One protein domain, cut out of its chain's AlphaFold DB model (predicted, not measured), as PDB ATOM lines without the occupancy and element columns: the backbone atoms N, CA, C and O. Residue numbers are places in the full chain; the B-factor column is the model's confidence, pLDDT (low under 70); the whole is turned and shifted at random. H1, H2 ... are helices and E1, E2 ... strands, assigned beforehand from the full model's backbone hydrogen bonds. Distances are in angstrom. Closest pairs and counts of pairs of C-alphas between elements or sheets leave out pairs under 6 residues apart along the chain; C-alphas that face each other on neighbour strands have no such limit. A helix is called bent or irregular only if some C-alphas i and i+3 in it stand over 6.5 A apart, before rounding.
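What this domain is: This is residues 10 to 176 of the 179 residues of an uncharacterized protein of Planctomycetes bacterium (UniProt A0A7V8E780). Two long helices, H5 and H6, run side by side as a helical hairpin, and at the end where H5 begins and H6 ends a small strand hairpin, E1 and E2, is covered by a third helix, H4. H7 leaves that same end about perpendicular to H6 with the short H2 at its far end, H1 lies on the side of H4 away from H5, and a loop-rich stretch holding H3 comes back from H2 toward H6. The printed part has 167 residues with seven named helices and two named strands, in the order H1 H2 H3 E1 E2 H4 H5 H6 H7. The sheet, E1 - E2, is antiparallel and the class is mostly helix. The whole is compact, with a radius of gyration of the C-alphas of 16.5 A and spans of 49 by 39 by 31 A.

How they stand to each other: E1, residues 60 to 64, and E2, residues 70 to 75, form a hairpin of antiparallel neighbours, their directions at 165 degrees. Across it N 61 and O 74 are 2.9 A apart and N 63 and O 72 are 2.8 A apart, both within hydrogen-bond range. The closest C-alphas of E2 and H4, residues 80 to 94, are those of Arg 71 and Ala 94, 5.2 A apart. Those of E2 and H5, residues 99 to 123, are Arg 71 and Ala 102, at 5.9 A. Those of E2 and H6, residues 136 to 157, are Ala 73 and Met 154, at 6.2 A. H5 and H6 form a helical hairpin and touch, closest at the C-alphas of Ala 110 and Ala 148, 4.5 A apart, with a shallow tilt of 18 degrees, opposite ways. H4 and H5 are a helical hairpin too; residues 89 to 94 of H4 touch residues 101 to 109 of H5, closest at the C-alphas of Cys 93 and Ala 102, 4.5 A apart. Their tilt of 34.5 degrees, opposite ways, is shallow, only just short of steep. H1, residues 10 to 18, and H4 only just touch, with 3 pairs of C-alphas within 8 A, the closest being Leu 11 and Ala 80 at 6.4 A; they run the same way at a shallow tilt of 12 degrees. The helix packing is mostly aligned: the three touching pairs H1 and H4, H4 and H5, and H5 and H6 are each at a shallow tilt. H7, residues 162 to 174, is close to H6 but not clearly touching it, about perpendicular at 81 degrees; their closest C-alphas, Ala 157 and Val 165, are 6.3 A apart. Residues 170 to 174 of H7 touch H2, residues 28 to 31, closest at the C-alphas of Ala 30 and Ala 173, 4.4 A apart. H3, residues 44 to 49, is close to H6 but not clearly touching it, the C-alphas of Ala 49 and Arg 139 being closest at 7.4 A. H4 and H6 are apart. Every O i to N i+4 pair is within hydrogen-bond range in H1, H3, H4 and H5; H6 has 16 of 18, H7 has 8 of 9, and H2 is too short for such a pair.

Where its parts are: H1 begins at C-alpha 10, (193.499, 183.365, 136.970), and is 12.1 A long; H2 is 5.6 A and H3 8.5 A. E1 measures 12.9 A and E2 13.9 A. H4 is 20.3 A long. H5, the longest, runs 36.1 A from C-alpha 99 at (222.868, 184.817, 128.403). H6 is 32.2 A and irregular, C-alphas 153 and 156 being 7.1 A apart. H7, 18.6 A, ends at C-alpha 174, (212.686, 156.690, 123.083).

The domain as a whole: The C-alphas of Glu 67 and Glu 126, the two farthest apart, are 49.1 A apart. The printed part has no cut. The links H2 to H3 and H5 to H6 are long, 12 residues each. Mean pLDDT of the printed part is 77.1, and residues 24 to 58 and 164 to 176 are under 70.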
ATOM      1  N   ASP A  10     192.841 182.059 136.909       86.38
ATOM      2  CA  ASP A  10     193.499 183.365 136.970       86.38
ATOM      3  C   ASP A  10     194.973 183.255 136.584       86.38
ATOM      4  O   ASP A  10     195.481 184.090 135.827       86.38
ATOM      5  N   LEU A  11     195.652 182.197 137.037       84.81
ATOM      6  CA  LEU A  11     197.003 181.860 136.601       84.81
ATOM      7  C   LEU A  11     197.039 181.610 135.093       84.81
ATOM      8  O   LEU A  11     197.849 182.229 134.403       84.81
ATOM      9  N   CYS A  12     196.156 180.762 134.562       83.69
ATOM     10  CA  CYS A  12     196.109 180.478 133.127       83.69
ATOM     11  C   CYS A  12     195.829 181.742 132.303       83.69
ATOM     12  O   CYS A  12     196.502 181.995 131.302       83.69
ATOM     13  N   ALA A  13     194.882 182.577 132.737       83.94
ATOM     14  CA  ALA A  13     194.577 183.840 132.078       83.94
ATOM     15  C   ALA A  13     195.760 184.816 132.129       83.94
ATOM     16  O   ALA A  13     196.040 185.496 131.143       83.94
ATOM     17  N   TRP A  14     196.472 184.892 133.256       92.56
ATOM     18  CA  TRP A  14     197.688 185.694 133.368       92.56
ATOM     19  C   TRP A  14     198.805 185.175 132.456       92.56
ATOM     20  O   TRP A  14     199.401 185.978 131.737       92.56
ATOM     21  N   MET A  15     199.045 183.861 132.414       87.81
ATOM     22  CA  MET A  15     200.067 183.268 131.550       87.81
ATOM     23  C   MET A  15     199.770 183.544 130.072       87.81
ATOM     24  O   MET A  15     200.651 184.019 129.363       87.81
ATOM     25  N   ASN A  16     198.522 183.352 129.634       84.94
ATOM     26  CA  ASN A  16     198.096 183.616 128.253       84.94
ATOM     27  C   ASN A  16     198.266 185.084 127.829       84.94
ATOM     28  O   ASN A  16     198.446 185.366 126.649       84.94
ATOM     29  N   ARG A  17     198.189 186.033 128.772       92.19
ATOM     30  CA  ARG A  17     198.437 187.458 128.494       92.19
ATOM     31  C   ARG A  17     199.920 187.821 128.487       92.19
ATOM     32  O   ARG A  17     200.280 188.843 127.914       92.19
ATOM     33  N   THR A  18     200.749 187.042 129.175       91.06
ATOM     34  CA  THR A  18     202.150 187.388 129.455       91.06
ATOM     35  C   THR A  18     203.116 186.681 128.509       91.06
ATOM     36  O   THR A  18     204.158 187.234 128.173       91.06
ATOM     37  N   PHE A  19     202.769 185.475 128.058       86.88
ATOM     38  CA  PHE A  19     203.632 184.614 127.258       86.88
ATOM     39  C   PHE A  19     202.928 184.144 125.988       86.88
ATOM     40  O   PHE A  19     201.714 183.941 125.969       86.88
ATOM     41  N   VAL A  20     203.720 183.865 124.953       86.38
ATOM     42  CA  VAL A  20     203.306 182.949 123.887       86.38
ATOM     43  C   VAL A  20     203.523 181.533 124.416       86.38
ATOM     44  O   VAL A  20     204.661 181.094 124.565       86.38
ATOM     45  N   LEU A  21     202.437 180.848 124.773       82.62
ATOM     46  CA  LEU A  21     202.500 179.513 125.366       82.62
ATOM     47  C   LEU A  21     202.441 178.427 124.291       82.62
ATOM     48  O   LEU A  21     201.531 178.416 123.463       82.62
ATOM     49  N   ALA A  22     203.363 177.472 124.376       77.94
ATOM     50  CA  ALA A  22     203.295 176.204 123.665       77.94
ATOM     51  C   ALA A  22     203.163 175.075 124.691       77.94
ATOM     52  O   ALA A  22     203.953 174.990 125.632       77.94
ATOM     53  N   TRP A  23     202.154 174.225 124.514       71.88
ATOM     54  CA  TRP A  23     201.960 173.033 125.333       71.88
ATOM     55  C   TRP A  23     202.500 171.828 124.580       71.88
ATOM     56  O   TRP A  23     202.124 171.599 123.431       71.88
ATOM     57  N   TYR A  24     203.369 171.071 125.237       65.75
ATOM     58  CA  TYR A  24     203.932 169.840 124.713       65.75
ATOM     59  C   TYR A  24     203.678 168.724 125.730       65.75
ATOM     60  O   TYR A  24     204.016 168.875 126.906       65.75
ATOM     61  N   ASP A  25     203.035 167.641 125.293       61.19
ATOM     62  CA  ASP A  25     202.733 166.488 126.142       61.19
ATOM     63  C   ASP A  25     203.820 165.427 125.950       61.19
ATOM     64  O   ASP A  25     203.922 164.812 124.887       61.19
ATOM     65  N   ILE A  26     204.658 165.227 126.970       54.47
ATOM     66  CA  ILE A  26     205.651 164.151 126.963       54.47
ATOM     67  C   ILE A  26     204.885 162.848 127.194       54.47
ATOM     68  O   ILE A  26     204.322 162.643 128.271       54.47
ATOM     69  N   LYS A  27     204.870 161.952 126.198       49.12
ATOM     70  CA  LYS A  27     204.167 160.665 126.302       49.12
ATOM     71  C   LYS A  27     204.568 159.929 127.597       49.12
ATOM     72  O   LYS A  27     205.757 159.675 127.806       49.12
ATOM     73  N   PRO A  28     203.605 159.517 128.448       42.06
ATOM     74  CA  PRO A  28     203.889 158.880 129.739       42.06
ATOM     75  C   PRO A  28     204.770 157.629 129.631       42.06
ATOM     76  O   PRO A  28     205.606 157.368 130.497       42.06
ATOM     77  N   GLU A  29     204.605 156.876 128.544       42.81
ATOM     78  CA  GLU A  29     205.294 155.612 128.238       42.81
ATOM     79  C   GLU A  29     206.819 155.760 128.189       42.81
ATOM     80  O   GLU A  29     207.552 154.842 128.552       42.81
ATOM     81  N   ALA A  30     207.295 156.947 127.825       41.78
ATOM     82  CA  ALA A  30     208.702 157.246 127.621       41.78
ATOM     83  C   ALA A  30     209.424 157.629 128.942       41.78
ATOM     84  O   ALA A  30     210.650 157.667 129.037       41.78
ATOM     85  N   THR A  31     208.666 157.846 130.027       41.22
ATOM     86  CA  THR A  31     209.199 158.278 131.335       41.22
ATOM     87  C   THR A  31     209.404 157.145 132.346       41.22
ATOM     88  O   THR A  31     210.039 157.358 133.381       41.22
ATOM     89  N   ALA A  32     208.931 155.925 132.060       40.44
ATOM     90  CA  ALA A  32     208.931 154.822 133.027       40.44
ATOM     91  C   ALA A  32     210.325 154.233 133.340       40.44
ATOM     92  O   ALA A  32     210.476 153.574 134.368       40.44
ATOM     93  N   ALA A  33     211.352 154.483 132.514       38.25
ATOM     94  CA  ALA A  33     212.684 153.877 132.689       38.25
ATOM     95  C   ALA A  33     213.897 154.827 132.506       38.25
ATOM     96  O   ALA A  33     215.050 154.400 132.612       38.25
ATOM     97  N   GLY A  34     213.685 156.119 132.233       35.97
ATOM     98  CA  GLY A  34     214.748 156.996 131.715       35.97
ATOM     99  C   GLY A  34     215.343 158.000 132.698       35.97
ATOM    100  O   GLY A  34     216.548 158.012 132.952       35.97
ATOM    101  N   LEU A  35     214.485 158.841 133.270       35.97
ATOM    102  CA  LEU A  35     214.878 160.129 133.862       35.97
ATOM    103  C   LEU A  35     215.092 160.096 135.383       35.97
ATOM    104  O   LEU A  35     215.309 161.132 136.012       35.97
ATOM    105  N   GLY A  36     215.113 158.898 135.975       37.47
ATOM    106  CA  GLY A  36     215.514 158.688 137.370       37.47
ATOM    107  C   GLY A  36     216.979 159.047 137.670       37.47
ATOM    108  O   GLY A  36     217.369 159.014 138.830       37.47
ATOM    109  N   ALA A  37     217.781 159.393 136.653       36.19
ATOM    110  CA  ALA A  37     219.212 159.677 136.783       36.19
ATOM    111  C   ALA A  37     219.573 161.173 136.919       36.19
ATOM    112  O   ALA A  37     220.695 161.478 137.309       36.19
ATOM    113  N   LEU A  38     218.650 162.103 136.628       36.94
ATOM    114  CA  LEU A  38     218.877 163.557 136.772       36.94
ATOM    115  C   LEU A  38     218.222 164.154 138.029       36.94
ATOM    116  O   LEU A  38     218.374 165.339 138.320       36.94
ATOM    117  N   GLN A  39     217.493 163.337 138.784       38.75
ATOM    118  CA  GLN A  39     216.916 163.713 140.068       38.75
ATOM    119  C   GLN A  39     217.917 163.356 141.180       38.75
ATOM    120  O   GLN A  39     218.515 162.281 141.132       38.75
ATOM    121  N   PRO A  40     218.063 164.158 142.246       41.34
ATOM    122  CA  PRO A  40     218.439 163.601 143.533       41.34
ATOM    123  C   PRO A  40     217.358 162.572 143.832       41.34
ATOM    124  O   PRO A  40     216.172 162.859 143.653       41.34
ATOM    125  N   THR A  41     217.734 161.365 144.227       45.34
ATOM    126  CA  THR A  41     216.782 160.365 144.710       45.34
ATOM    127  C   THR A  41     216.121 160.886 145.983       45.34
ATOM    128  O   THR A  41     216.520 160.538 147.088       45.34
ATOM    129  N   TYR A  42     215.120 161.751 145.826       49.19
ATOM    130  CA  TYR A  42     214.175 162.067 146.874       49.19
ATOM    131  C   TYR A  42     213.378 160.796 147.119       49.19
ATOM    132  O   TYR A  42     212.828 160.185 146.196       49.19
ATOM    133  N   SER A  43     213.355 160.362 148.368       51.91
ATOM    134  CA  SER A  43     212.529 159.251 148.800       51.91
ATOM    135  C   SER A  43     211.071 159.496 148.398       51.91
ATOM    136  O   SER A  43     210.587 160.630 148.305       51.91
ATOM    137  N   ARG A  44     210.324 158.409 148.188       53.03
ATOM    138  CA  ARG A  44     208.872 158.493 147.967       53.03
ATOM    139  C   ARG A  44     208.176 159.254 149.099       53.03
ATOM    140  O   ARG A  44     207.176 159.919 148.856       53.03
ATOM    141  N   GLU A  45     208.724 159.176 150.308       54.09
ATOM    142  CA  GLU A  45     208.262 159.898 151.491       54.09
ATOM    143  C   GLU A  45     208.497 161.408 151.386       54.09
ATOM    144  O   GLU A  45     207.599 162.178 151.720       54.09
ATOM    145  N   GLU A  46     209.645 161.846 150.864       52.84
ATOM    146  CA  GLU A  46     209.924 163.262 150.596       52.84
ATOM    147  C   GLU A  46     209.012 163.808 149.494       52.84
ATOM    148  O   GLU A  46     208.388 164.849 149.672       52.84
ATOM    149  N   ILE A  47     208.832 163.073 148.394       55.50
ATOM    150  CA  ILE A  47     207.918 163.479 147.313       55.50
ATOM    151  C   ILE A  47     206.464 163.545 147.811       55.50
ATOM    152  O   ILE A  47     205.727 164.472 147.477       55.50
ATOM    153  N   ALA A  48     206.038 162.583 148.634       57.75
ATOM    154  CA  ALA A  48     204.696 162.574 149.213       57.75
ATOM    155  C   ALA A  48     204.481 163.703 150.236       57.75
ATOM    156  O   ALA A  48     203.361 164.197 150.385       57.75
ATOM    157  N   ALA A  49     205.537 164.120 150.938       55.38
ATOM    158  CA  ALA A  49     205.483 165.207 151.907       55.38
ATOM    159  C   ALA A  49     205.580 166.607 151.257       55.38
ATOM    160  O   ALA A  49     205.019 167.559 151.816       55.38
ATOM    161  N   TYR A  50     206.221 166.734 150.082       64.38
ATOM    162  CA  TYR A  50     206.443 167.996 149.347       64.38
ATOM    163  C   TYR A  50     205.952 167.903 147.894       64.38
ATOM    164  O   TYR A  50     206.719 167.562 146.995       64.38
ATOM    165  N   PRO A  51     204.692 168.266 147.605       55.16
ATOM    166  CA  PRO A  51     204.220 168.310 146.227       55.16
ATOM    167  C   PRO A  51     204.727 169.538 145.448       55.16
ATOM    168  O   PRO A  51     204.463 169.615 144.256       55.16
ATOM    169  N   GLU A  52     205.395 170.511 146.092       58.56
ATOM    170  CA  GLU A  52     205.984 171.686 145.420       58.56
ATOM    171  C   GLU A  52     207.363 171.328 144.856       58.56
ATOM    172  O   GLU A  52     208.253 170.969 145.625       58.56
ATOM    173  N   GLY A  53     207.547 171.379 143.536       53.50
ATOM    174  CA  GLY A  53     208.779 170.925 142.872       53.50
ATOM    175  C   GLY A  53     209.007 169.403 142.937       53.50
ATOM    176  O   GLY A  53     209.870 168.883 142.237       53.50
ATOM    177  N   GLY A  54     208.221 168.676 143.740       49.06
ATOM    178  CA  GLY A  54     208.181 167.217 143.810       49.06
ATOM    179  C   GLY A  54     207.134 166.612 142.866       49.06
ATOM    180  O   GLY A  54     206.176 167.267 142.456       49.06
ATOM    181  N   GLY A  55     207.305 165.332 142.520       45.53
ATOM    182  CA  GLY A  55     206.319 164.573 141.734       45.53
ATOM    183  C   GLY A  55     206.730 164.214 140.302       45.53
ATOM    184  O   GLY A  55     205.861 163.881 139.495       45.53
ATOM    185  N   GLY A  56     208.030 164.235 139.996       53.41
ATOM    186  CA  GLY A  56     208.578 163.745 138.727       53.41
ATOM    187  C   GLY A  56     208.444 164.723 137.555       53.41
ATOM    188  O   GLY A  56     208.040 165.872 137.710       53.41
ATOM    189  N   THR A  57     208.799 164.252 136.361       55.53
ATOM    190  CA  THR A  57     208.997 165.021 135.115       55.53
ATOM    191  C   THR A  57     207.708 165.487 134.426       55.53
ATOM    192  O   THR A  57     207.737 165.823 133.249       55.53
ATOM    193  N   ASN A  58     206.583 165.509 135.144       61.78
ATOM    194  CA  ASN A  58     205.241 165.681 134.575       61.78
ATOM    195  C   ASN A  58     204.932 167.110 134.112       61.78
ATOM    196  O   ASN A  58     204.116 167.305 133.220       61.78
ATOM    197  N   VAL A  59     205.556 168.115 134.729       72.31
ATOM    198  CA  VAL A  59     205.455 169.511 134.292       72.31
ATOM    199  C   VAL A  59     206.864 170.061 134.197       72.31
ATOM    200  O   VAL A  59     207.583 170.117 135.196       72.31
ATOM    201  N   ARG A  60     207.255 170.456 132.990       78.88
ATOM    202  CA  ARG A  60     208.489 171.184 132.707       78.88
ATOM    203  C   ARG A  60     208.095 172.501 132.066       78.88
ATOM    204  O   ARG A  60     207.317 172.513 131.118       78.88
ATOM    205  N   ALA A  61     208.604 173.596 132.606       84.69
ATOM    206  CA  ALA A  61     208.372 174.921 132.064       84.69
ATOM    207  C   ALA A  61     209.714 175.523 131.669       84.69
ATOM    208  O   ALA A  61     210.630 175.625 132.486       84.69
ATOM    209  N   VAL A  62     209.812 175.895 130.399       88.69
ATOM    210  CA  VAL A  62     210.998 176.486 129.793       88.69
ATOM    211  C   VAL A  62     210.626 177.891 129.343       88.69
ATOM    212  O   VAL A  62     209.582 178.100 128.731       88.69
ATOM    213  N   PHE A  63     211.470 178.859 129.676       93.44
ATOM    214  CA  PHE A  63     211.273 180.261 129.342       93.44
ATOM    215  C   PHE A  63     212.388 180.689 128.404       93.44
ATOM    216  O   PHE A  63     213.575 180.633 128.751       93.44
ATOM    217  N   CYS A  64     211.989 181.097 127.209       91.31
ATOM    218  CA  CYS A  64     212.891 181.361 126.101       91.31
ATOM    219  C   CYS A  64     212.939 182.851 125.777       91.31
ATOM    220  O   CYS A  64     211.954 183.566 125.967       91.31
ATOM    221  N   SER A  65     214.073 183.309 125.248       93.25
ATOM    222  CA  SER A  65     214.123 184.593 124.545       93.25
ATOM    223  C   SER A  65     213.364 184.500 123.207       93.25
ATOM    224  O   SER A  65     213.046 183.387 122.770       93.25
ATOM    225  N   PRO A  66     213.056 185.628 122.537       89.69
ATOM    226  CA  PRO A  66     212.321 185.628 121.266       89.69
ATOM    227  C   PRO A  66     212.965 184.785 120.157       89.69
ATOM    228  O   PRO A  66     212.270 184.302 119.270       89.69
ATOM    229  N   GLU A  67     214.278 184.574 120.227       89.00
ATOM    230  CA  GLU A  67     215.046 183.741 119.295       89.00
ATOM    231  C   GLU A  67     214.933 182.237 119.599       89.00
ATOM    232  O   GLU A  67     215.588 181.429 118.952       89.00
ATOM    233  N   GLY A  68     214.143 181.842 120.602       86.19
ATOM    234  CA  GLY A  68     213.963 180.442 120.984       86.19
ATOM    235  C   GLY A  68     215.070 179.882 121.881       86.19
ATOM    236  O   GLY A  68     215.098 178.678 122.118       86.19
ATOM    237  N   ILE A  69     215.956 180.724 122.421       90.38
ATOM    238  CA  ILE A  69     217.022 180.291 123.337       90.38
ATOM    239  C   ILE A  69     216.496 180.202 124.762       90.38
ATOM    240  O   ILE A  69     215.969 181.178 125.299       90.38
ATOM    241  N   VAL A  70     216.693 179.059 125.410       89.31
ATOM    242  CA  VAL A  70     216.295 178.831 126.800       89.31
ATOM    243  C   VAL A  70     217.101 179.721 127.747       89.31
ATOM    244  O   VAL A  70     218.330 179.674 127.786       89.31
ATOM    245  N   ARG A  71     216.403 180.531 128.549       93.12
ATOM    246  CA  ARG A  71     216.997 181.435 129.552       93.12
ATOM    247  C   ARG A  71     216.658 181.044 130.983       93.12
ATOM    248  O   ARG A  71     217.380 181.409 131.906       93.12
ATOM    249  N   HIS A  72     215.571 180.307 131.172       93.44
ATOM    250  CA  HIS A  72     215.188 179.744 132.455       93.44
ATOM    251  C   HIS A  72     214.418 178.445 132.248       93.44
ATOM    252  O   HIS A  72     213.731 178.273 131.244       93.44
ATOM    253  N   ALA A  73     214.523 177.541 133.212       89.12
ATOM    254  CA  ALA A  73     213.783 176.295 133.215       89.12
ATOM    255  C   ALA A  73     213.509 175.864 134.656       89.12
ATOM    256  O   ALA A  73     214.371 176.009 135.531       89.12
ATOM    257  N   THR A  74     212.312 175.329 134.868       85.12
ATOM    258  CA  THR A  74     211.829 174.804 136.146       85.12
ATOM    259  C   THR A  74     210.992 173.545 135.899       85.12
ATOM    260  O   THR A  74     210.516 173.308 134.785       85.12
ATOM    261  N   GLN A  75     210.824 172.708 136.921       80.25
ATOM    262  CA  GLN A  75     210.070 171.454 136.818       80.25
ATOM    263  C   GLN A  75     209.298 171.135 138.101       80.25
ATOM    264  O   GLN A  75     209.629 171.630 139.177       80.25
ATOM    265  N   GLY A  76     208.296 170.267 137.980       75.00
ATOM    266  CA  GLY A  76     207.515 169.727 139.092       75.00
ATOM    267  C   GLY A  76     206.121 170.340 139.214       75.00
ATOM    268  O   GLY A  76     205.723 171.194 138.424       75.00
ATOM    269  N   TRP A  77     205.355 169.879 140.204       74.19
ATOM    270  CA  TRP A  77     204.033 170.429 140.506       74.19
ATOM    271  C   TRP A  77     204.138 171.631 141.438       74.19
ATOM    272  O   TRP A  77     205.040 171.718 142.267       74.19
ATOM    273  N   TRP A  78     203.205 172.574 141.311       77.94
ATOM    274  CA  TRP A  78     203.272 173.841 142.029       77.94
ATOM    275  C   TRP A  78     201.874 174.314 142.426       77.94
ATOM    276  O   TRP A  78     200.934 174.212 141.637       77.94
ATOM    277  N   PRO A  79     201.703 174.894 143.623       79.50
ATOM    278  CA  PRO A  79     200.562 175.749 143.901       79.50
ATOM    279  C   PRO A  79     200.571 176.943 142.943       79.50
ATOM    280  O   PRO A  79     201.634 177.513 142.691       79.50
ATOM    281  N   ALA A  80     199.400 177.354 142.458       83.50
ATOM    282  CA  ALA A  80     199.278 178.354 141.397       83.50
ATOM    283  C   ALA A  80     200.044 179.659 141.686       83.50
ATOM    284  O   ALA A  80     200.843 180.109 140.867       83.50
ATOM    285  N   GLY A  81     199.895 180.219 142.892       85.31
ATOM    286  CA  GLY A  81     200.626 181.427 143.291       85.31
ATOM    287  C   GLY A  81     202.151 181.259 143.271       85.31
ATOM    288  O   GLY A  81     202.866 182.180 142.894       85.31
ATOM    289  N   ARG A  82     202.666 180.069 143.603       84.88
ATOM    290  CA  ARG A  82     204.109 179.782 143.545       84.88
ATOM    291  C   ARG A  82     204.588 179.548 142.123       84.88
ATOM    292  O   ARG A  82     205.669 180.004 141.777       84.88
ATOM    293  N   PHE A  83     203.781 178.891 141.296       87.88
ATOM    294  CA  PHE A  83     204.097 178.758 139.879       87.88
ATOM    295  C   PHE A  83     204.140 180.114 139.178       87.88
ATOM    296  O   PHE A  83     204.987 180.344 138.321       87.88
ATOM    297  N   ARG A  84     203.273 181.047 139.580       91.44
ATOM    298  CA  ARG A  84     203.334 182.424 139.098       91.44
ATOM    299  C   ARG A  84     204.670 183.090 139.434       91.44
ATOM    300  O   ARG A  84     205.267 183.677 138.542       91.44
ATOM    301  N   GLU A  85     205.169 182.951 140.665       90.62
ATOM    302  CA  GLU A  85     206.497 183.469 141.047       90.62
ATOM    303  C   GLU A  85     207.624 182.874 140.182       90.62
ATOM    304  O   GLU A  85     208.581 183.571 139.843       90.62
ATOM    305  N   GLU A  86     207.530 181.588 139.827       89.56
ATOM    306  CA  GLU A  86     208.469 180.934 138.901       89.56
ATOM    307  C   GLU A  86     208.362 181.530 137.494       89.56
ATOM    308  O   GLU A  86     209.375 181.853 136.880       89.56
ATOM    309  N   CYS A  87     207.143 181.753 137.000       92.56
ATOM    310  CA  CYS A  87     206.926 182.370 135.697       92.56
ATOM    311  C   CYS A  87     207.439 183.813 135.638       92.56
ATOM    312  O   CYS A  87     208.021 184.214 134.637       92.56
ATOM    313  N   GLU A  88     207.256 184.596 136.700       94.75
ATOM    314  CA  GLU A  88     207.761 185.971 136.789       94.75
ATOM    315  C   GLU A  88     209.298 186.007 136.780       94.75
ATOM    316  O   GLU A  88     209.897 186.838 136.093       94.75
ATOM    317  N   ARG A  89     209.959 185.056 137.454       92.75
ATOM    318  CA  ARG A  89     211.415 184.865 137.326       92.75
ATOM    319  C   ARG A  89     211.817 184.435 135.922       92.75
ATOM    320  O   ARG A  89     212.755 184.999 135.363       92.75
ATOM    321  N   GLY A  90     211.096 183.478 135.345       93.69
ATOM    322  CA  GLY A  90     211.305 183.019 133.979       93.69
ATOM    323  C   GLY A  90     211.217 184.161 132.969       93.69
ATOM    324  O   GLY A  90     212.088 184.278 132.112       93.69
ATOM    325  N   LEU A  91     210.243 185.060 133.134       95.25
ATOM    326  CA  LEU A  91     210.090 186.273 132.334       95.25
ATOM    327  C   LEU A  91     211.291 187.216 132.481       95.25
ATOM    328  O   LEU A  91     211.805 187.709 131.479       95.25
ATOM    329  N   ALA A  92     211.770 187.445 133.708       95.75
ATOM    330  CA  ALA A  92     212.938 188.291 133.948       95.75
ATOM    331  C   ALA A  92     214.209 187.721 133.293       95.75
ATOM    332  O   ALA A  92     214.976 188.464 132.682       95.75
ATOM    333  N   CYS A  93     214.416 186.403 133.377       95.69
ATOM    334  CA  CYS A  93     215.522 185.719 132.707       95.69
ATOM    335  C   CYS A  93     215.374 185.742 131.176       95.69
ATOM    336  O   CYS A  93     216.349 186.007 130.477       95.69
ATOM    337  N   ALA A  94     214.171 185.496 130.647       93.69
ATOM    338  CA  ALA A  94     213.881 185.525 129.212       93.69
ATOM    339  C   ALA A  94     214.088 186.914 128.590       93.69
ATOM    340  O   ALA A  94     214.569 187.016 127.464       93.69
ATOM    341  N   GLY A  95     213.769 187.975 129.339       94.06
ATOM    342  CA  GLY A  95     213.989 189.370 128.954       94.06
ATOM    343  C   GLY A  95     215.383 189.918 129.278       94.06
ATOM    344  O   GLY A  95     215.625 191.114 129.099       94.06
ATOM    345  N   ALA A  96     216.303 189.092 129.786       95.88
ATOM    346  CA  ALA A  96     217.657 189.533 130.091       95.88
ATOM    347  C   ALA A  96     218.419 189.909 128.807       95.88
ATOM    348  O   ALA A  96     218.296 189.260 127.772       95.88
ATOM    349  N   LYS A  97     219.267 190.945 128.888       94.25
ATOM    350  CA  LYS A  97     220.009 191.481 127.728       94.25
ATOM    351  C   LYS A  97     221.028 190.504 127.128       94.25
ATOM    352  O   LYS A  97     221.483 190.715 126.009       94.25
ATOM    353  N   SER A  98     221.443 189.493 127.884       95.25
ATOM    354  CA  SER A  98     222.435 188.501 127.474       95.25
ATOM    355  C   SER A  98     222.216 187.178 128.206       95.25
ATOM    356  O   SER A  98     221.475 187.109 129.189       95.25
ATOM    357  N   LEU A  99     222.887 186.121 127.734       93.50
ATOM    358  CA  LEU A  99     222.868 184.817 128.403       93.50
ATOM    359  C   LEU A  99     223.469 184.894 129.804       93.50
ATOM    360  O   LEU A  99     222.877 184.369 130.740       93.50
ATOM    361  N   ASP A 100     224.585 185.603 129.946       95.62
ATOM    362  CA  ASP A 100     225.245 185.781 131.237       95.62
ATOM    363  C   ASP A 100     224.336 186.526 132.218       95.62
ATOM    364  O   ASP A 100     224.162 186.087 133.348       95.62
ATOM    365  N   ALA A 101     223.628 187.568 131.765       96.00
ATOM    366  CA  ALA A 101     222.663 188.272 132.607       96.00
ATOM    367  C   ALA A 101     221.494 187.367 133.051       96.00
ATOM    368  O   ALA A 101     221.015 187.492 134.181       96.00
ATOM    369  N   ALA A 102     221.037 186.450 132.190       94.94
ATOM    370  CA  ALA A 102     220.022 185.461 132.556       94.94
ATOM    371  C   ALA A 102     220.551 184.467 133.606       94.94
ATOM    372  O   ALA A 102     219.853 184.191 134.586       94.94
ATOM    373  N   LYS A 103     221.787 183.979 133.434       93.81
ATOM    374  CA  LYS A 103     222.473 183.099 134.393       93.81
ATOM    375  C   LYS A 103     222.674 183.783 135.744       93.81
ATOM    376  O   LYS A 103     222.346 183.195 136.769       93.81
ATOM    377  N   ASP A 104     223.079 185.048 135.753       94.88
ATOM    378  CA  ASP A 104     223.244 185.840 136.976       94.88
ATOM    379  C   ASP A 104     221.919 186.070 137.713       94.88
ATOM    380  O   ASP A 104     221.852 186.011 138.941       94.88
ATOM    381  N   LEU A 105     220.829 186.352 136.988       94.62
ATOM    382  CA  LEU A 105     219.488 186.453 137.582       94.62
ATOM    383  C   LEU A 105     219.060 185.131 138.224       94.62
ATOM    384  O   LEU A 105     218.496 185.119 139.318       94.62
ATOM    385  N   ARG A 106     219.365 184.019 137.562       92.25
ATOM    386  CA  ARG A 106     219.025 182.679 138.022       92.25
ATOM    387  C   ARG A 106     219.837 182.256 139.244       92.25
ATOM    388  O   ARG A 106     219.252 181.755 140.203       92.25
ATOM    389  N   ALA A 107     221.144 182.509 139.232       92.31
ATOM    390  CA  ALA A 107     222.038 182.274 140.362       92.31
ATOM    391  C   ALA A 107     221.590 183.078 141.590       92.31
ATOM    392  O   ALA A 107     221.360 182.500 142.649       92.31
ATOM    393  N   ARG A 108     221.311 184.379 141.418       93.69
ATOM    394  CA  ARG A 108     220.733 185.211 142.488       93.69
ATOM    395  C   ARG A 108     219.404 184.663 142.997       93.69
ATOM    396  O   ARG A 108     219.185 184.628 144.202       93.69
ATOM    397  N   GLY A 109     218.537 184.189 142.104       91.56
ATOM    398  CA  GLY A 109     217.289 183.533 142.491       91.56
ATOM    399  C   GLY A 109     217.511 182.277 143.343       91.56
ATOM    400  O   GLY A 109     216.774 182.064 144.302       91.56
ATOM    401  N   ALA A 110     218.524 181.461 143.039       91.44
ATOM    402  CA  ALA A 110     218.890 180.306 143.863       91.44
ATOM    403  C   ALA A 110     219.409 180.737 145.245       91.44
ATOM    404  O   ALA A 110     218.970 180.195 146.262       91.44
ATOM    405  N   ASP A 111     220.275 181.750 145.289       94.44
ATOM    406  CA  ASP A 111     220.823 182.292 146.535       94.44
ATOM    407  C   ASP A 111     219.725 182.880 147.432       94.44
ATOM    408  O   ASP A 111     219.705 182.632 148.638       94.44
ATOM    409  N   GLU A 112     218.759 183.602 146.854       94.56
ATOM    410  CA  GLU A 112     217.584 184.125 147.562       94.56
ATOM    411  C   GLU A 112     216.743 183.006 148.188       94.56
ATOM    412  O   GLU A 112     216.305 183.126 149.334       94.56
ATOM    413  N   LEU A 113     216.530 181.903 147.462       91.81
ATOM    414  CA  LEU A 113     215.787 180.745 147.963       91.81
ATOM    415  C   LEU A 113     216.521 180.069 149.128       91.81
ATOM    416  O   LEU A 113     215.896 179.748 150.143       91.81
ATOM    417  N   ILE A 114     217.839 179.883 149.010       93.81
ATOM    418  CA  ILE A 114     218.679 179.304 150.067       93.81
ATOM    419  C   ILE A 114     218.688 180.213 151.297       93.81
ATOM    420  O   ILE A 114     218.507 179.735 152.420       93.81
ATOM    421  N   LYS A 115     218.849 181.523 151.094       96.81
ATOM    422  CA  LYS A 115     218.804 182.522 152.161       96.81
ATOM    423  C   LYS A 115     217.465 182.480 152.894       96.81
ATOM    424  O   LYS A 115     217.460 182.300 154.108       96.81
ATOM    425  N   ALA A 116     216.347 182.536 152.169       95.12
ATOM    426  CA  ALA A 116     215.011 182.460 152.755       95.12
ATOM    427  C   ALA A 116     214.785 181.145 153.521       95.12
ATOM    428  O   ALA A 116     214.170 181.141 154.586       95.12
ATOM    429  N   ALA A 117     215.303 180.021 153.012       93.81
ATOM    430  CA  ALA A 117     215.227 178.736 153.701       93.81
ATOM    431  C   ALA A 117     216.001 178.751 155.027       93.81
ATOM    432  O   ALA A 117     215.507 178.245 156.034       93.81
ATOM    433  N   ASN A 118     217.201 179.332 155.035       96.69
ATOM    434  CA  ASN A 118     218.046 179.408 156.224       96.69
ATOM    435  C   ASN A 118     217.489 180.381 157.266       96.69
ATOM    436  O   ASN A 118     217.475 180.045 158.446       96.69
ATOM    437  N   GLU A 119     216.980 181.540 156.843       98.00
ATOM    438  CA  GLU A 119     216.304 182.497 157.727       98.00
ATOM    439  C   GLU A 119     215.062 181.870 158.368       98.00
ATOM    440  O   GLU A 119     214.886 181.942 159.584       98.00
ATOM    441  N   LEU A 120     214.238 181.176 157.576       96.81
ATOM    442  CA  LEU A 120     213.042 180.501 158.075       96.81
ATOM    443  C   LEU A 120     213.382 179.364 159.052       96.81
ATOM    444  O   LEU A 120     212.721 179.225 160.081       96.81
ATOM    445  N   ALA A 121     214.420 178.577 158.759       96.19
ATOM    446  CA  ALA A 121     214.895 177.517 159.645       96.19
ATOM    447  C   ALA A 121     215.469 178.073 160.959       96.19
ATOM    448  O   ALA A 121     215.190 177.534 162.028       96.19
ATOM    449  N   ALA A 122     216.243 179.160 160.890       97.38
ATOM    450  CA  ALA A 122     216.831 179.809 162.059       97.38
ATOM    451  C   ALA A 122     215.772 180.461 162.960       97.38
ATOM    452  O   ALA A 122     215.923 180.450 164.179       97.38
ATOM    453  N   ALA A 123     214.695 180.991 162.373       97.81
ATOM    454  CA  ALA A 123     213.585 181.584 163.111       97.81
ATOM    455  C   ALA A 123     212.666 180.551 163.794       97.81
ATOM    456  O   ALA A 123     211.911 180.931 164.683       97.81
ATOM    457  N   ASN A 124     212.715 179.274 163.390       97.31
ATOM    458  CA  ASN A 124     211.825 178.215 163.891       97.31
ATOM    459  C   ASN A 124     212.608 176.920 164.209       97.31
ATOM    460  O   ASN A 124     212.374 175.871 163.593       97.31
ATOM    461  N   PRO A 125     213.596 176.964 165.123       96.44
ATOM    462  CA  PRO A 125     214.492 175.837 165.385       96.44
ATOM    463  C   PRO A 125     213.774 174.605 165.961       96.44
ATOM    464  O   PRO A 125     214.208 173.474 165.733       96.44
ATOM    465  N   GLU A 126     212.683 174.793 166.701       95.50
ATOM    466  CA  GLU A 126     211.833 173.719 167.223       95.50
ATOM    467  C   GLU A 126     211.111 172.955 166.110       95.50
ATOM    468  O   GLU A 126     211.054 171.724 166.146       95.50
ATOM    469  N   GLU A 127     210.646 173.657 165.078       93.88
ATOM    470  CA  GLU A 127     209.993 173.048 163.923       93.88
ATOM    471  C   GLU A 127     210.977 172.217 163.085       93.88
ATOM    472  O   GLU A 127     210.588 171.197 162.519       93.88
ATOM    473  N   MET A 128     212.266 172.581 163.060       91.38
ATOM    474  CA  MET A 128     213.307 171.844 162.318       91.38
ATOM    475  C   MET A 128     213.661 170.486 162.927       91.38
ATOM    476  O   MET A 128     214.300 169.668 162.269       91.38
ATOM    477  N   ARG A 129     213.247 170.227 164.171       90.56
ATOM    478  CA  ARG A 129     213.419 168.921 164.828       90.56
ATOM    479  C   ARG A 129     212.253 167.973 164.560       90.56
ATOM    480  O   ARG A 129     212.340 166.793 164.894       90.56
ATOM    481  N   ARG A 130     211.153 168.478 163.998       87.88
ATOM    482  CA  ARG A 130     209.964 167.684 163.689       87.88
ATOM    483  C   ARG A 130     210.141 166.992 162.337       87.88
ATOM    484  O   ARG A 130     210.787 167.551 161.448       87.88
ATOM    485  N   PRO A 131     209.533 165.811 162.129       85.12
ATOM    486  CA  PRO A 131     209.445 165.230 160.799       85.12
ATOM    487  C   PRO A 131     208.838 166.240 159.829       85.12
ATOM    488  O   PRO A 131     207.818 166.867 160.108       85.12
ATOM    489  N   VAL A 132     209.452 166.388 158.664       81.38
ATOM    490  CA  VAL A 132     209.135 167.483 157.742       81.38
ATOM    491  C   VAL A 132     207.690 167.386 157.197       81.38
ATOM    492  O   VAL A 132     207.030 168.398 156.960       81.38
ATOM    493  N   ARG A 133     207.119 166.175 157.126       78.12
ATOM    494  CA  ARG A 133     205.689 165.955 156.822       78.12
ATOM    495  C   ARG A 133     204.738 166.530 157.890       78.12
ATOM    496  O   ARG A 133     203.592 166.835 157.568       78.12
ATOM    497  N   GLU A 134     205.196 166.693 159.128       83.75
ATOM    498  CA  GLU A 134     204.404 167.088 160.307       83.75
ATOM    499  C   GLU A 134     204.546 168.579 160.656       83.75
ATOM    500  O   GLU A 134     203.826 169.073 161.521       83.75
ATOM    501  N   SER A 135     205.440 169.302 159.974       86.81
ATOM    502  CA  SER A 135     205.685 170.731 160.176       86.81
ATOM    503  C   SER A 135     205.498 171.501 158.872       86.81
ATOM    504  O   SER A 135     206.174 171.241 157.876       86.81
ATOM    505  N   ALA A 136     204.608 172.496 158.872       87.12
ATOM    506  CA  ALA A 136     204.429 173.375 157.717       87.12
ATOM    507  C   ALA A 136     205.690 174.213 157.434       87.12
ATOM    508  O   ALA A 136     206.010 174.484 156.274       87.12
ATOM    509  N   VAL A 137     206.432 174.579 158.484       89.88
ATOM    510  CA  VAL A 137     207.667 175.361 158.370       89.88
ATOM    511  C   VAL A 137     208.790 174.507 157.795       89.88
ATOM    512  O   VAL A 137     209.401 174.904 156.803       89.88
ATOM    513  N   ALA A 138     209.015 173.306 158.334       86.25
ATOM    514  CA  ALA A 138     210.015 172.379 157.803       86.25
ATOM    515  C   ALA A 138     209.733 172.042 156.336       86.25
ATOM    516  O   ALA A 138     210.637 172.076 155.500       86.25
ATOM    517  N   ARG A 139     208.459 171.803 156.003       84.38
ATOM    518  CA  ARG A 139     207.993 171.580 154.632       84.38
ATOM    519  C   ARG A 139     208.359 172.736 153.708       84.38
ATOM    520  O   ARG A 139     208.834 172.514 152.596       84.38
ATOM    521  N   ARG A 140     208.171 173.975 154.169       86.06
ATOM    522  CA  ARG A 140     208.510 175.166 153.390       86.06
ATOM    523  C   ARG A 140     210.019 175.333 153.211       86.06
ATOM    524  O   ARG A 140     210.450 175.649 152.105       86.06
ATOM    525  N   VAL A 141     210.815 175.098 154.254       89.00
ATOM    526  CA  VAL A 141     212.287 175.121 154.175       89.00
ATOM    527  C   VAL A 141     212.790 174.095 153.156       89.00
ATOM    528  O   VAL A 141     213.604 174.432 152.296       89.00
ATOM    529  N   ALA A 142     212.271 172.864 153.209       83.38
ATOM    530  CA  ALA A 142     212.616 171.806 152.265       83.38
ATOM    531  C   ALA A 142     212.250 172.185 150.820       83.38
ATOM    532  O   ALA A 142     213.092 172.074 149.931       83.38
ATOM    533  N   ALA A 143     211.042 172.718 150.596       81.31
ATOM    534  CA  ALA A 143     210.605 173.167 149.275       81.31
ATOM    535  C   ALA A 143     211.507 174.277 148.703       81.31
ATOM    536  O   ALA A 143     211.895 174.219 147.542       81.31
ATOM    537  N   LEU A 144     211.894 175.273 149.507       87.31
ATOM    538  CA  LEU A 144     212.798 176.343 149.062       87.31
ATOM    539  C   LEU A 144     214.170 175.801 148.628       87.31
ATOM    540  O   LEU A 144     214.686 176.201 147.585       87.31
ATOM    541  N   ARG A 145     214.731 174.855 149.388       86.88
ATOM    542  CA  ARG A 145     216.009 174.208 149.051       86.88
ATOM    543  C   ARG A 145     215.902 173.365 147.781       86.88
ATOM    544  O   ARG A 145     216.739 173.502 146.896       86.88
ATOM    545  N   LEU A 146     214.838 172.570 147.661       80.31
ATOM    546  CA  LEU A 146     214.544 171.761 146.474       80.31
ATOM    547  C   LEU A 146     214.480 172.614 145.198       80.31
ATOM    548  O   LEU A 146     215.055 172.244 144.173       80.31
ATOM    549  N   ARG A 147     213.834 173.784 145.263       83.00
ATOM    550  CA  ARG A 147     213.777 174.737 144.143       83.00
ATOM    551  C   ARG A 147     215.164 175.222 143.730       83.00
ATOM    552  O   ARG A 147     215.500 175.166 142.552       83.00
ATOM    553  N   ALA A 148     215.989 175.637 144.691       86.31
ATOM    554  CA  ALA A 148     217.356 176.080 144.412       86.31
ATOM    555  C   ALA A 148     218.197 174.966 143.756       86.31
ATOM    556  O   ALA A 148     218.906 175.209 142.780       86.31
ATOM    557  N   THR A 149     218.065 173.722 144.227       81.94
ATOM    558  CA  THR A 149     218.721 172.555 143.616       81.94
ATOM    559  C   THR A 149     218.220 172.282 142.197       81.94
ATOM    560  O   THR A 149     219.016 171.987 141.306       81.94
ATOM    561  N   THR A 150     216.913 172.425 141.964       78.50
ATOM    562  CA  THR A 150     216.306 172.263 140.635       78.50
ATOM    563  C   THR A 150     216.882 173.267 139.640       78.50
ATOM    564  O   THR A 150     217.113 172.923 138.480       78.50
ATOM    565  N   TYR A 151     217.193 174.489 140.088       84.62
ATOM    566  CA  TYR A 151     217.914 175.424 139.238       84.62
ATOM    567  C   TYR A 151     219.292 174.860 138.861       84.62
ATOM    568  O   TYR A 151     219.575 174.686 137.680       84.62
ATOM    569  N   ALA A 152     220.134 174.463 139.809       79.12
ATOM    570  CA  ALA A 152     221.448 173.909 139.461       79.12
ATOM    571  C   ALA A 152     221.380 172.752 138.432       79.12
ATOM    572  O   ALA A 152     222.182 172.700 137.505       79.12
ATOM    573  N   GLN A 153     220.370 171.885 138.530       74.19
ATOM    574  CA  GLN A 153     220.176 170.749 137.618       74.19
ATOM    575  C   GLN A 153     219.809 171.142 136.193       74.19
ATOM    576  O   GLN A 153     220.259 170.511 135.243       74.19
ATOM    577  N   MET A 154     219.005 172.189 136.036       77.56
ATOM    578  CA  MET A 154     218.560 172.648 134.721       77.56
ATOM    579  C   MET A 154     219.562 173.595 134.044       77.56
ATOM    580  O   MET A 154     219.263 174.132 132.983       77.56
ATOM    581  N   GLU A 155     220.745 173.813 134.632       80.75
ATOM    582  CA  GLU A 155     221.771 174.694 134.057       80.75
ATOM    583  C   GLU A 155     222.232 174.224 132.668       80.75
ATOM    584  O   GLU A 155     222.468 175.055 131.797       80.75
ATOM    585  N   GLY A 156     222.273 172.909 132.421       77.44
ATOM    586  CA  GLY A 156     222.658 172.350 131.117       77.44
ATOM    587  C   GLY A 156     221.720 172.726 129.962       77.44
ATOM    588  O   GLY A 156     222.159 172.787 128.818       77.44
ATOM    589  N   ALA A 157     220.453 173.038 130.257       80.31
ATOM    590  CA  ALA A 157     219.486 173.480 129.253       80.31
ATOM    591  C   ALA A 157     219.634 174.973 128.905       80.31
ATOM    592  O   ALA A 157     219.133 175.426 127.878       80.31
ATOM    593  N   ILE A 158     220.293 175.767 129.754       88.00
ATOM    594  CA  ILE A 158     220.375 177.219 129.588       88.00
ATOM    595  C   ILE A 158     221.330 177.572 128.444       88.00
ATOM    596  O   ILE A 158     222.501 177.200 128.447       88.00
ATOM    597  N   GLY A 159     220.840 178.356 127.485       86.31
ATOM    598  CA  GLY A 159     221.580 178.739 126.281       86.31
ATOM    599  C   GLY A 159     221.378 177.805 125.089       86.31
ATOM    600  O   GLY A 159     221.861 178.126 124.007       86.31
ATOM    601  N   GLN A 160     220.648 176.703 125.265       85.06
ATOM    602  CA  GLN A 160     220.262 175.804 124.180       85.06
ATOM    603  C   GLN A 160     219.021 176.327 123.445       85.06
ATOM    604  O   GLN A 160     218.242 177.116 123.995       85.06
ATOM    605  N   GLU A 161     218.808 175.866 122.214       80.81
ATOM    606  CA  GLU A 161     217.542 176.081 121.510       80.81
ATOM    607  C   GLU A 161     216.427 175.260 122.162       80.81
ATOM    608  O   GLU A 161     216.614 174.094 122.509       80.81
ATOM    609  N   ALA A 162     215.240 175.851 122.299       75.44
ATOM    610  CA  ALA A 162     214.094 175.192 122.915       75.44
ATOM    611  C   ALA A 162     213.730 173.879 122.210       75.44
ATOM    612  O   ALA A 162     213.375 172.919 122.877       75.44
ATOM    613  N   VAL A 163     213.857 173.820 120.881       70.19
ATOM    614  CA  VAL A 163     213.567 172.608 120.098       70.19
ATOM    615  C   VAL A 163     214.555 171.488 120.416       70.19
ATOM    616  O   VAL A 163     214.128 170.349 120.531       70.19
ATOM    617  N   ILE A 164     215.837 171.803 120.628       65.00
ATOM    618  CA  ILE A 164     216.849 170.817 121.036       65.00
ATOM    619  C   ILE A 164     216.554 170.338 122.454       65.00
ATOM    620  O   ILE A 164     216.481 169.146 122.692       65.00
ATOM    621  N   VAL A 165     216.282 171.254 123.387       63.06
ATOM    622  CA  VAL A 165     215.957 170.874 124.771       63.06
ATOM    623  C   VAL A 165     214.704 170.006 124.826       63.06
ATOM    624  O   VAL A 165     214.678 169.028 125.559       63.06
ATOM    625  N   LEU A 166     213.667 170.339 124.058       64.12
ATOM    626  CA  LEU A 166     212.430 169.562 124.012       64.12
ATOM    627  C   LEU A 166     212.593 168.242 123.232       64.12
ATOM    628  O   LEU A 166     211.976 167.261 123.624       64.12
ATOM    629  N   GLY A 167     213.425 168.209 122.186       55.84
ATOM    630  CA  GLY A 167     213.696 167.037 121.342       55.84
ATOM    631  C   GLY A 167     214.671 166.032 121.962       55.84
ATOM    632  O   GLY A 167     214.396 164.839 121.956       55.84
ATOM    633  N   ASP A 168     215.744 166.485 122.616       55.78
ATOM    634  CA  ASP A 168     216.619 165.630 123.437       55.78
ATOM    635  C   ASP A 168     215.800 164.958 124.551       55.78
ATOM    636  O   ASP A 168     216.028 163.804 124.917       55.78
ATOM    637  N   TRP A 169     214.786 165.662 125.069       56.34
ATOM    638  CA  TRP A 169     213.845 165.092 126.031       56.34
ATOM    639  C   TRP A 169     212.883 164.064 125.423       56.34
ATOM    640  O   TRP A 169     212.374 163.242 126.184       56.34
ATOM    641  N   GLU A 170     212.626 164.088 124.111       49.19
ATOM    642  CA  GLU A 170     211.915 163.022 123.391       49.19
ATOM    643  C   GLU A 170     212.840 161.816 123.152       49.19
ATOM    644  O   GLU A 170     212.481 160.690 123.494       49.19
ATOM    645  N   GLU A 171     214.054 162.034 122.636       48.97
ATOM    646  CA  GLU A 171     214.990 160.955 122.283       48.97
ATOM    647  C   GLU A 171     215.504 160.179 123.505       48.97
ATOM    648  O   GLU A 171     215.587 158.949 123.464       48.97
ATOM    649  N   GLU A 172     215.785 160.843 124.634       48.09
ATOM    650  CA  GLU A 172     216.104 160.157 125.900       48.09
ATOM    651  C   GLU A 172     214.967 159.239 126.371       48.09
ATOM    652  O   GLU A 172     215.192 158.252 127.086       48.09
ATOM    653  N   ALA A 173     213.742 159.573 125.978       44.31
ATOM    654  CA  ALA A 173     212.539 158.849 126.322       44.31
ATOM    655  C   ALA A 173     212.288 157.667 125.350       44.31
ATOM    656  O   ALA A 173     211.744 156.641 125.761       44.31
ATOM    657  N   GLU A 174     212.767 157.753 124.102       41.94
ATOM    658  CA  GLU A 174     212.686 156.690 123.083       41.94
ATOM    659  C   GLU A 174     213.883 155.708 123.099       41.94
ATOM    660  O   GLU A 174     213.714 154.503 122.889       41.94
ATOM    661  N   GLY A 175     215.097 156.167 123.424       40.72
ATOM    662  CA  GLY A 175     216.355 155.404 123.336       40.72
ATOM    663  C   GLY A 175     216.564 154.281 124.367       40.72
ATOM    664  O   GLY A 175     217.616 153.640 124.377       40.72
ATOM    665  N   ARG A 176     215.588 154.011 125.245       41.44
ATOM    666  CA  ARG A 176     215.647 152.944 126.269       41.44
ATOM    667  C   ARG A 176     214.566 151.872 126.132       41.44
ATOM    668  O   ARG A 176     214.309 151.140 127.087       41.44
TER     669      ARG A 176